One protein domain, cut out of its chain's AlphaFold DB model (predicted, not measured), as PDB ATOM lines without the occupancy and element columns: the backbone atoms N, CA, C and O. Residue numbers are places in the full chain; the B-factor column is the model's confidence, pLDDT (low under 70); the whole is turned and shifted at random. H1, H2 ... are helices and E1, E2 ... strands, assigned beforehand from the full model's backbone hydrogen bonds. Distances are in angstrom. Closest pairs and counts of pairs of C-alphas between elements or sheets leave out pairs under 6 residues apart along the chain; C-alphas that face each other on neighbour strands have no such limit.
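AT A GLANCE: This is residues 23 to 52 and 74 to 119 of the 125 residues of an uncharacterized protein of Trema orientale (UniProt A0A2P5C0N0). A loose rod has a small three-stranded sheet with H4 beside its strands toward one end, and the corner of helices H1 and H2 at the other. Between them lie H3 and the long unnamed stretch 91 to 103. The printed part has 76 residues, in the order E1, H1, H2, E2, H3, E3, H4; the sheet's order is E2, E1, E3, antiparallel. The class is mixed, helices and strands, with under half of the residues in named elements. The radius of gyration of the C-alphas is 15.8 A and the spans are 51 by 24 by 20 A.

HOW THE PARTS SIT: Start at E1, residues 23 to 27, the inner strand. Its pairing is staggered: residues 23 to 25 pair with E3, residues 104 to 107, where N 25 and O 104 are 2.8 A apart, and residues 25 to 27 with E2, residues 77 to 79, where N 78 and O 26 are 2.8 A apart; both are within hydrogen-bond range. Next, H1, residues 36 to 44, and H2, residues 48 to 51, touch only at the corner, closest at C-alphas 44 and 50, 5.0 A. E2, H3, residues 86 to 90, and E3 form a split strand-helix-strand unit, two strands running the same way with E1 between them and a right-handed crossover. H3 is not on the sheet. H4, residues 112 to 117, is on it at a height of 5.1 A, over none of its strands; its closest C-alphas to E3 are 113 and 107, 6.5 A. Every O i to N i+4 pair in H1, H3 and H4 is within hydrogen-bond range; H2 is too short for one.

IN THESE COORDINATES: Find C-alpha 23 at (17.139, -61.323, -20.111); E1 runs 13.4 A from there. H1 begins at (19.593, -34.095, -34.211) and spans 12.2 A. E3 spans 10.0 A, and H4 ends at (7.269, -57.715, -16.753).

THE WHOLE: The C-alphas farthest apart, of Leu 48 and Gly 111, are 51.1 A apart. Residues 53 to 73 are not printed, and C-alphas 52 and 74 are 42.0 A apart across this cut. The link from H3 to E3 is long. Look for pLDDT under 70 at residues 29 to 34, 51 to 52, 74 to 75 and 96 to 99.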
ATOM      1  N   GLU A  23      17.706 -61.859 -18.881       96.44
ATOM      2  CA  GLU A  23      17.139 -61.323 -20.111       96.44
ATOM      3  C   GLU A  23      17.415 -59.818 -20.194       96.44
ATOM      4  O   GLU A  23      17.505 -59.134 -19.172       96.44
ATOM      5  N   LEU A  24      17.557 -59.314 -21.420       95.25
ATOM      6  CA  LEU A  24      17.860 -57.915 -21.709       95.25
ATOM      7  C   LEU A  24      16.603 -57.201 -22.214       95.25
ATOM      8  O   LEU A  24      15.908 -57.723 -23.086       95.25
ATOM      9  N   PHE A  25      16.327 -56.007 -21.697       92.88
ATOM     10  CA  PHE A  25      15.169 -55.197 -22.067       92.88
ATOM     11  C   PHE A  25      15.541 -53.734 -22.298       92.88
ATOM     12  O   PHE A  25      16.514 -53.241 -21.734       92.88
ATOM     13  N   TYR A  26      14.718 -53.026 -23.066       89.56
ATOM     14  CA  TYR A  26      14.664 -51.563 -23.078       89.56
ATOM     15  C   TYR A  26      13.233 -51.085 -22.819       89.56
ATOM     16  O   TYR A  26      12.276 -51.853 -22.949       89.56
ATOM     17  N   GLU A  27      13.082 -49.824 -22.428       87.00
ATOM     18  CA  GLU A  27      11.773 -49.193 -22.256       87.00
ATOM     19  C   GLU A  27      11.319 -48.566 -23.581       87.00
ATOM     20  O   GLU A  27      11.997 -47.695 -24.126       87.00
ATOM     21  N   ALA A  28      10.193 -49.027 -24.130       81.12
ATOM     22  CA  ALA A  28       9.603 -48.438 -25.328       81.12
ATOM     23  C   ALA A  28       9.049 -47.046 -25.032       81.12
ATOM     24  O   ALA A  28       8.415 -46.833 -24.000       81.12
ATOM     25  N   ALA A  29       9.228 -46.134 -25.990       68.56
ATOM     26  CA  ALA A  29       8.635 -44.796 -25.969       68.56
ATOM     27  C   ALA A  29       8.913 -43.975 -24.688       68.56
ATOM     28  O   ALA A  29       8.134 -43.090 -24.337       68.56
ATOM     29  N   SER A  30      10.017 -44.248 -23.983       61.84
ATOM     30  CA  SER A  30      10.409 -43.461 -22.815       61.84
ATOM     31  C   SER A  30      11.241 -42.250 -23.229       61.84
ATOM     32  O   SER A  30      12.354 -42.397 -23.734       61.84
ATOM     33  N   GLY A  31      10.720 -41.058 -22.939       63.03
ATOM     34  CA  GLY A  31      11.445 -39.790 -23.007       63.03
ATOM     35  C   GLY A  31      11.320 -39.029 -24.329       63.03
ATOM     36  O   GLY A  31      10.811 -39.528 -25.331       63.03
ATOM     37  N   ALA A  32      11.782 -37.777 -24.318       64.12
ATOM     38  CA  ALA A  32      11.902 -36.968 -25.524       64.12
ATOM     39  C   ALA A  32      13.107 -37.449 -26.348       64.12
ATOM     40  O   ALA A  32      14.204 -37.612 -25.809       64.12
ATOM     41  N   CYS A  33      12.911 -37.661 -27.652       66.88
ATOM     42  CA  CYS A  33      14.013 -37.961 -28.564       66.88
ATOM     43  C   CYS A  33      15.038 -36.822 -28.529       66.88
ATOM     44  O   CYS A  33      14.665 -35.646 -28.566       66.88
ATOM     45  N   LEU A  34      16.329 -37.159 -28.454       69.88
ATOM     46  CA  LEU A  34      17.374 -36.148 -28.489       69.88
ATOM     47  C   LEU A  34      17.359 -35.449 -29.867       69.88
ATOM     48  O   LEU A  34      17.485 -36.133 -30.885       69.88
ATOM     49  N   PRO A  35      17.238 -34.108 -29.939       76.00
ATOM     50  CA  PRO A  35      17.249 -33.402 -31.217       76.00
ATOM     51  C   PRO A  35      18.529 -33.702 -32.002       76.00
ATOM     52  O   PRO A  35      19.613 -33.751 -31.414       76.00
ATOM     53  N   LYS A  36      18.434 -33.823 -33.334       76.25
ATOM     54  CA  LYS A  36      19.593 -34.095 -34.211       76.25
ATOM     55  C   LYS A  36      20.760 -33.138 -33.945       76.25
ATOM     56  O   LYS A  36      21.902 -33.578 -33.875       76.25
ATOM     57  N   LYS A  37      20.461 -31.855 -33.707       79.00
ATOM     58  CA  LYS A  37      21.453 -30.825 -33.353       79.00
ATOM     59  C   LYS A  37      22.245 -31.195 -32.089       79.00
ATOM     60  O   LYS A  37      23.463 -31.084 -32.079       79.00
ATOM     61  N   LYS A  38      21.579 -31.720 -31.051       77.38
ATOM     62  CA  LYS A  38      22.246 -32.179 -29.820       77.38
ATOM     63  C   LYS A  38      23.057 -33.456 -30.029       77.38
ATOM     64  O   LYS A  38      24.142 -33.565 -29.471       77.38
ATOM     65  N   VAL A  39      22.568 -34.396 -30.844       78.06
ATOM     66  CA  VAL A  39      23.340 -35.597 -31.216       78.06
ATOM     67  C   VAL A  39      24.640 -35.196 -31.918       78.06
ATOM     68  O   VAL A  39      25.710 -35.653 -31.530       78.06
ATOM     69  N   LEU A  40      24.556 -34.315 -32.919       77.62
ATOM     70  CA  LEU A  40      25.723 -33.811 -33.647       77.62
ATOM     71  C   LEU A  40      26.683 -33.057 -32.726       77.62
ATOM     72  O   LEU A  40      27.883 -33.304 -32.785       77.62
ATOM     73  N   HIS A  41      26.160 -32.208 -31.840       80.44
ATOM     74  CA  HIS A  41      26.971 -31.508 -30.850       80.44
ATOM     75  C   HIS A  41      27.780 -32.483 -29.983       80.44
ATOM     76  O   HIS A  41      28.985 -32.306 -29.859       80.44
ATOM     77  N   TYR A  42      27.161 -33.540 -29.434       79.62
ATOM     78  CA  TYR A  42      27.884 -34.539 -28.630       79.62
ATOM     79  C   TYR A  42      28.920 -35.330 -29.437       79.62
ATOM     80  O   TYR A  42      29.978 -35.662 -28.916       79.62
ATOM     81  N   LEU A  43      28.644 -35.630 -30.711       78.50
ATOM     82  CA  LEU A  43      29.599 -36.334 -31.574       78.50
ATOM     83  C   LEU A  43      30.809 -35.471 -31.953       78.50
ATOM     84  O   LEU A  43      31.895 -36.005 -32.164       78.50
ATOM     85  N   LEU A  44      30.610 -34.159 -32.076       81.31
ATOM     86  CA  LEU A  44      31.632 -33.193 -32.482       81.31
ATOM     87  C   LEU A  44      32.274 -32.472 -31.288       81.31
ATOM     88  O   LEU A  44      33.131 -31.604 -31.487       81.31
ATOM     89  N   GLU A  45      31.872 -32.800 -30.062       81.19
ATOM     90  CA  GLU A  45      32.399 -32.202 -28.841       81.19
ATOM     91  C   GLU A  45      33.926 -32.381 -28.783       81.19
ATOM     92  O   GLU A  45      34.456 -33.476 -28.965       81.19
ATOM     93  N   GLY A  46      34.656 -31.276 -28.599       76.12
ATOM     94  CA  GLY A  46      36.124 -31.257 -28.661       76.12
ATOM     95  C   GLY A  46      36.726 -30.988 -30.051       76.12
ATOM     96  O   GLY A  46      37.943 -30.849 -30.161       76.12
ATOM     97  N   THR A  47      35.908 -30.838 -31.100       81.69
ATOM     98  CA  THR A  47      36.332 -30.331 -32.424       81.69
ATOM     99  C   THR A  47      35.802 -28.923 -32.704       81.69
ATOM    100  O   THR A  47      34.760 -28.534 -32.184       81.69
ATOM    101  N   LEU A  48      36.470 -28.166 -33.592       75.56
ATOM    102  CA  LEU A  48      36.019 -26.828 -34.033       75.56
ATOM    103  C   LEU A  48      34.594 -26.836 -34.620       75.56
ATOM    104  O   LEU A  48      33.893 -25.830 -34.563       75.56
ATOM    105  N   ALA A  49      34.157 -27.982 -35.146       70.75
ATOM    106  CA  ALA A  49      32.824 -28.182 -35.699       70.75
ATOM    107  C   ALA A  49      31.699 -28.226 -34.642       70.75
ATOM    108  O   ALA A  49      30.535 -28.125 -35.014       70.75
ATOM    109  N   SER A  50      32.016 -28.334 -33.341       70.06
ATOM    110  CA  SER A  50      31.017 -28.286 -32.254       70.06
ATOM    111  C   SER A  50      30.274 -26.946 -32.155       70.06
ATOM    112  O   SER A  50      29.156 -26.913 -31.648       70.06
ATOM    113  N   HIS A  51      30.864 -25.860 -32.669       66.25
ATOM    114  CA  HIS A  51      30.283 -24.512 -32.675       66.25
ATOM    115  C   HIS A  51      29.489 -24.169 -33.946       66.25
ATOM    116  O   HIS A  51      28.984 -23.054 -34.064       66.25
ATOM    117  N   VAL A  52      29.391 -25.080 -34.919       66.00
ATOM    118  CA  VAL A  52      28.629 -24.823 -36.148       66.00
ATOM    119  C   VAL A  52      27.145 -25.044 -35.851       66.00
ATOM    120  O   VAL A  52      26.676 -26.178 -35.799       66.00
ATOM    121  N   SER A  74       0.132 -54.027 -23.588       56.34
ATOM    122  CA  SER A  74       1.531 -54.401 -23.857       56.34
ATOM    123  C   SER A  74       2.482 -53.800 -22.817       56.34
ATOM    124  O   SER A  74       2.454 -52.606 -22.524       56.34
ATOM    125  N   SER A  75       3.338 -54.643 -22.226       65.56
ATOM    126  CA  SER A  75       4.347 -54.193 -21.265       65.56
ATOM    127  C   SER A  75       5.272 -53.174 -21.927       65.56
ATOM    128  O   SER A  75       5.860 -53.489 -22.961       65.56
ATOM    129  N   LYS A  76       5.475 -52.007 -21.301       83.88
ATOM    130  CA  LYS A  76       6.438 -50.979 -21.750       83.88
ATOM    131  C   LYS A  76       7.865 -51.506 -21.972       83.88
ATOM    132  O   LYS A  76       8.661 -50.889 -22.666       83.88
ATOM    133  N   TRP A  77       8.187 -52.659 -21.393       89.19
ATOM    134  CA  TRP A  77       9.468 -53.339 -21.525       89.19
ATOM    135  C   TRP A  77       9.528 -54.210 -22.779       89.19
ATOM    136  O   TRP A  77       8.835 -55.230 -22.874       89.19
ATOM    137  N   ILE A  78      10.415 -53.858 -23.706       90.19
ATOM    138  CA  ILE A  78      10.681 -54.635 -24.915       90.19
ATOM    139  C   ILE A  78      11.894 -55.521 -24.687       90.19
ATOM    140  O   ILE A  78      12.968 -55.045 -24.326       90.19
ATOM    141  N   LYS A  79      11.717 -56.829 -24.885       93.38
ATOM    142  CA  LYS A  79      12.797 -57.810 -24.768       93.38
ATOM    143  C   LYS A  79      13.723 -57.714 -25.977       93.38
ATOM    144  O   LYS A  79      13.270 -57.814 -27.114       93.38
ATOM    145  N   VAL A  80      15.020 -57.612 -25.726       93.50
ATOM    146  CA  VAL A  80      16.057 -57.604 -26.755       93.50
ATOM    147  C   VAL A  80      16.433 -59.037 -27.125       93.50
ATOM    148  O   VAL A  80      16.675 -59.885 -26.265       93.50
ATOM    149  N   ASN A  81      16.526 -59.307 -28.426       92.75
ATOM    150  CA  ASN A  81      17.192 -60.509 -28.913       92.75
ATOM    151  C   ASN A  81      18.708 -60.294 -28.858       92.75
ATOM    152  O   ASN A  81      19.260 -59.580 -29.691       92.75
ATOM    153  N   GLU A  82      19.378 -60.950 -27.915       89.94
ATOM    154  CA  GLU A  82      20.824 -60.816 -27.689       89.94
ATOM    155  C   GLU A  82      21.706 -61.248 -28.875       89.94
ATOM    156  O   GLU A  82      22.901 -60.976 -28.878       89.94
ATOM    157  N   LYS A  83      21.144 -61.913 -29.896       92.31
ATOM    158  CA  LYS A  83      21.867 -62.244 -31.136       92.31
ATOM    159  C   LYS A  83      21.972 -61.068 -32.112       92.31
ATOM    160  O   LYS A  83      22.668 -61.187 -33.117       92.31
ATOM    161  N   ARG A  84      21.242 -59.976 -31.875       93.50
ATOM    162  CA  ARG A  84      21.262 -58.784 -32.731       93.50
ATOM    163  C   ARG A  84      22.404 -57.860 -32.356       93.50
ATOM    164  O   ARG A  84      22.846 -57.828 -31.209       93.50
ATOM    165  N   THR A  85      22.847 -57.073 -33.329       92.44
ATOM    166  CA  THR A  85      23.814 -56.013 -33.059       92.44
ATOM    167  C   THR A  85      23.139 -54.868 -32.307       92.44
ATOM    168  O   THR A  85      21.940 -54.627 -32.465       92.44
ATOM    169  N   LEU A  86      23.921 -54.127 -31.519       89.00
ATOM    170  CA  LEU A  86      23.441 -52.914 -30.856       89.00
ATOM    171  C   LEU A  86      22.844 -51.933 -31.875       89.00
ATOM    172  O   LEU A  86      21.756 -51.415 -31.667       89.00
ATOM    173  N   HIS A  87      23.520 -51.744 -33.007       87.38
ATOM    174  CA  HIS A  87      23.056 -50.898 -34.103       87.38
ATOM    175  C   HIS A  87      21.651 -51.280 -34.594       87.38
ATOM    176  O   HIS A  87      20.813 -50.401 -34.784       87.38
ATOM    177  N   ASP A  88      21.365 -52.575 -34.757       89.50
ATOM    178  CA  ASP A  88      20.049 -53.018 -35.230       89.50
ATOM    179  C   ASP A  88      18.954 -52.777 -34.196       89.50
ATOM    180  O   ASP A  88      17.801 -52.600 -34.577       89.50
ATOM    181  N   VAL A  89      19.289 -52.805 -32.905       89.06
ATOM    182  CA  VAL A  89      18.350 -52.498 -31.816       89.06
ATOM    183  C   VAL A  89      18.097 -50.991 -31.735       89.06
ATOM    184  O   VAL A  89      16.953 -50.569 -31.626       89.06
ATOM    185  N   LEU A  90      19.142 -50.170 -31.865       85.44
ATOM    186  CA  LEU A  90      19.030 -48.706 -31.822       85.44
ATOM    187  C   LEU A  90      18.268 -48.116 -33.018       85.44
ATOM    188  O   LEU A  90      17.773 -46.998 -32.931       85.44
ATOM    189  N   LYS A  91      18.187 -48.845 -34.137       85.06
ATOM    190  CA  LYS A  91      17.419 -48.446 -35.325       85.06
ATOM    191  C   LYS A  91      15.920 -48.734 -35.231       85.06
ATOM    192  O   LYS A  91      15.190 -48.368 -36.150       85.06
ATOM    193  N   GLU A  92      15.457 -49.429 -34.193       84.00
ATOM    194  CA  GLU A  92      14.038 -49.753 -34.076       84.00
ATOM    195  C   GLU A  92      13.195 -48.488 -33.857       84.00
ATOM    196  O   GLU A  92      13.558 -47.640 -33.043       84.00
ATOM    197  N   PRO A  93      12.043 -48.352 -34.537       75.62
ATOM    198  CA  PRO A  93      11.243 -47.125 -34.502       75.62
ATOM    199  C   PRO A  93      10.665 -46.807 -33.113       75.62
ATOM    200  O   PRO A  93      10.281 -45.675 -32.842       75.62
ATOM    201  N   ASN A  94      10.583 -47.801 -32.233       77.25
ATOM    202  CA  ASN A  94      10.086 -47.691 -30.864       77.25
ATOM    203  C   ASN A  94      11.208 -47.547 -29.815       77.25
ATOM    204  O   ASN A  94      10.905 -47.462 -28.620       77.25
ATOM    205  N   PHE A  95      12.476 -47.525 -30.238       73.69
ATOM    206  CA  PHE A  95      13.626 -47.276 -29.373       73.69
ATOM    207  C   PHE A  95      13.971 -45.780 -29.386       73.69
ATOM    208  O   PHE A  95      14.459 -45.252 -30.382       73.69
ATOM    209  N   ILE A  96      13.737 -45.084 -28.269       69.56
ATOM    210  CA  ILE A  96      14.075 -43.659 -28.130       69.56
ATOM    211  C   ILE A  96      15.415 -43.522 -27.400       69.56
ATOM    212  O   ILE A  96      15.562 -43.947 -26.255       69.56
ATOM    213  N   ILE A  97      16.399 -42.896 -28.054       65.25
ATOM    214  CA  ILE A  97      17.707 -42.606 -27.452       65.25
ATOM    215  C   ILE A  97      17.596 -41.322 -26.619       65.25
ATOM    216  O   ILE A  97      17.621 -40.213 -27.156       65.25
ATOM    217  N   GLN A  98      17.529 -41.466 -25.294       64.31
ATOM    218  CA  GLN A  98      17.593 -40.355 -24.332       64.31
ATOM    219  C   GLN A  98      19.047 -39.874 -24.112       64.31
ATOM    220  O   GLN A  98      19.536 -39.779 -22.991       64.31
ATOM    221  N   GLY A  99      19.790 -39.633 -25.196       67.56
ATOM    222  CA  GLY A  99      21.223 -39.307 -25.170       67.56
ATOM    223  C   GLY A  99      22.140 -40.522 -24.990       67.56
ATOM    224  O   GLY A  99      22.966 -40.780 -25.860       67.56
ATOM    225  N   ILE A 100      21.963 -41.307 -23.922       75.38
ATOM    226  CA  ILE A 100      22.713 -42.554 -23.686       75.38
ATOM    227  C   ILE A 100      21.737 -43.738 -23.746       75.38
ATOM    228  O   ILE A 100      20.754 -43.740 -23.006       75.38
ATOM    229  N   PRO A 101      21.971 -44.758 -24.598       80.81
ATOM    230  CA  PRO A 101      21.142 -45.959 -24.609       80.81
ATOM    231  C   PRO A 101      21.175 -46.689 -23.262       80.81
ATOM    232  O   PRO A 101      22.244 -47.069 -22.782       80.81
ATOM    233  N   VAL A 102      19.999 -46.928 -22.681       85.81
ATOM    234  CA  VAL A 102      19.848 -47.665 -21.420       85.81
ATOM    235  C   VAL A 102      19.208 -49.019 -21.692       85.81
ATOM    236  O   VAL A 102      18.161 -49.111 -22.334       85.81
ATOM    237  N   PHE A 103      19.827 -50.072 -21.160       90.75
ATOM    238  CA  PHE A 103      19.283 -51.422 -21.170       90.75
ATOM    239  C   PHE A 103      19.177 -51.965 -19.749       90.75
ATOM    240  O   PHE A 103      20.043 -51.731 -18.907       90.75
ATOM    241  N   TYR A 104      18.131 -52.746 -19.509       92.81
ATOM    242  CA  TYR A 104      17.838 -53.376 -18.231       92.81
ATOM    243  C   TYR A 104      18.122 -54.866 -18.332       92.81
ATOM    244  O   TYR A 104      17.586 -55.552 -19.202       92.81
ATOM    245  N   VAL A 105      18.955 -55.368 -17.425       95.44
ATOM    246  CA  VAL A 105      19.209 -56.799 -17.280       95.44
ATOM    247  C   VAL A 105      18.386 -57.315 -16.112       95.44
ATOM    248  O   VAL A 105      18.544 -56.849 -14.984       95.44
ATOM    249  N   VAL A 106      17.513 -58.285 -16.369       95.56
ATOM    250  CA  VAL A 106      16.615 -58.839 -15.349       95.56
ATOM    251  C   VAL A 106      16.719 -60.354 -15.351       95.56
ATOM    252  O   VAL A 106      16.602 -60.988 -16.398       95.56
ATOM    253  N   SER A 107      16.940 -60.948 -14.180       96.31
ATOM    254  CA  SER A 107      16.926 -62.404 -14.037       96.31
ATOM    255  C   SER A 107      15.499 -62.939 -13.972       96.31
ATOM    256  O   SER A 107      14.715 -62.485 -13.140       96.31
ATOM    257  N   LYS A 108      15.190 -63.965 -14.776       96.31
ATOM    258  CA  LYS A 108      13.939 -64.742 -14.688       96.31
ATOM    259  C   LYS A 108      13.758 -65.458 -13.350       96.31
ATOM    260  O   LYS A 108      12.629 -65.766 -12.984       96.31
ATOM    261  N   ASN A 109      14.858 -65.749 -12.660       95.50
ATOM    262  CA  ASN A 109      14.841 -66.486 -11.400       95.50
ATOM    263  C   ASN A 109      14.518 -65.573 -10.211       95.50
ATOM    264  O   ASN A 109      14.103 -66.050  -9.162       95.50
ATOM    265  N   SER A 110      14.662 -64.255 -10.377       93.88
ATOM    266  CA  SER A 110      14.319 -63.299  -9.332       93.88
ATOM    267  C   SER A 110      12.803 -63.153  -9.185       93.88
ATOM    268  O   SER A 110      12.084 -62.970 -10.170       93.88
ATOM    269  N   GLY A 111      12.314 -63.077  -7.942       92.19
ATOM    270  CA  GLY A 111      10.923 -62.701  -7.651       92.19
ATOM    271  C   GLY A 111      10.531 -61.313  -8.189       92.19
ATOM    272  O   GLY A 111       9.346 -61.012  -8.350       92.19
ATOM    273  N   PHE A 112      11.513 -60.470  -8.525       93.56
ATOM    274  CA  PHE A 112      11.298 -59.180  -9.177       93.56
ATOM    275  C   PHE A 112      10.819 -59.304 -10.632       93.56
ATOM    276  O   PHE A 112      10.104 -58.422 -11.108       93.56
ATOM    277  N   TYR A 113      11.143 -60.399 -11.331       94.31
ATOM    278  CA  TYR A 113      10.875 -60.557 -12.765       94.31
ATOM    279  C   TYR A 113       9.402 -60.332 -13.131       94.31
ATOM    280  O   TYR A 113       9.098 -59.635 -14.097       94.31
ATOM    281  N   GLN A 114       8.480 -60.859 -12.320       92.44
ATOM    282  CA  GLN A 114       7.040 -60.707 -12.551       92.44
ATOM    283  C   GLN A 114       6.580 -59.257 -12.371       92.44
ATOM    284  O   GLN A 114       5.823 -58.744 -13.193       92.44
ATOM    285  N   LYS A 115       7.090 -58.562 -11.344       92.31
ATOM    286  CA  LYS A 115       6.806 -57.135 -11.119       92.31
ATOM    287  C   LYS A 115       7.327 -56.282 -12.276       92.31
ATOM    288  O   LYS A 115       6.613 -55.406 -12.760       92.31
ATOM    289  N   PHE A 116       8.541 -56.577 -12.746       92.56
ATOM    290  CA  PHE A 116       9.149 -55.911 -13.893       92.56
ATOM    291  C   PHE A 116       8.314 -56.117 -15.162       92.56
ATOM    292  O   PHE A 116       7.853 -55.147 -15.757       92.56
ATOM    293  N   LYS A 117       8.034 -57.372 -15.541       90.38
ATOM    294  CA  LYS A 117       7.269 -57.715 -16.753       90.38
ATOM    295  C   LYS A 117       5.841 -57.174 -16.748       90.38
ATOM    296  O   LYS A 117       5.348 -56.818 -17.814       90.38
ATOM    297  N   ALA A 118       5.213 -57.068 -15.578       89.94
ATOM    298  CA  ALA A 118       3.896 -56.454 -15.419       89.94
ATOM    299  C   ALA A 118       3.905 -54.920 -15.583       89.94
ATOM    300  O   ALA A 118       2.848 -54.300 -15.550       89.94
ATOM    301  N   GLY A 119       5.077 -54.290 -15.739       87.62
ATOM    302  CA  GLY A 119       5.197 -52.832 -15.834       87.62
ATOM    303  C   GLY A 119       4.977 -52.110 -14.500       87.62
ATOM    304  O   GLY A 119       4.866 -50.890 -14.492       87.62
TER     305      GLY A 119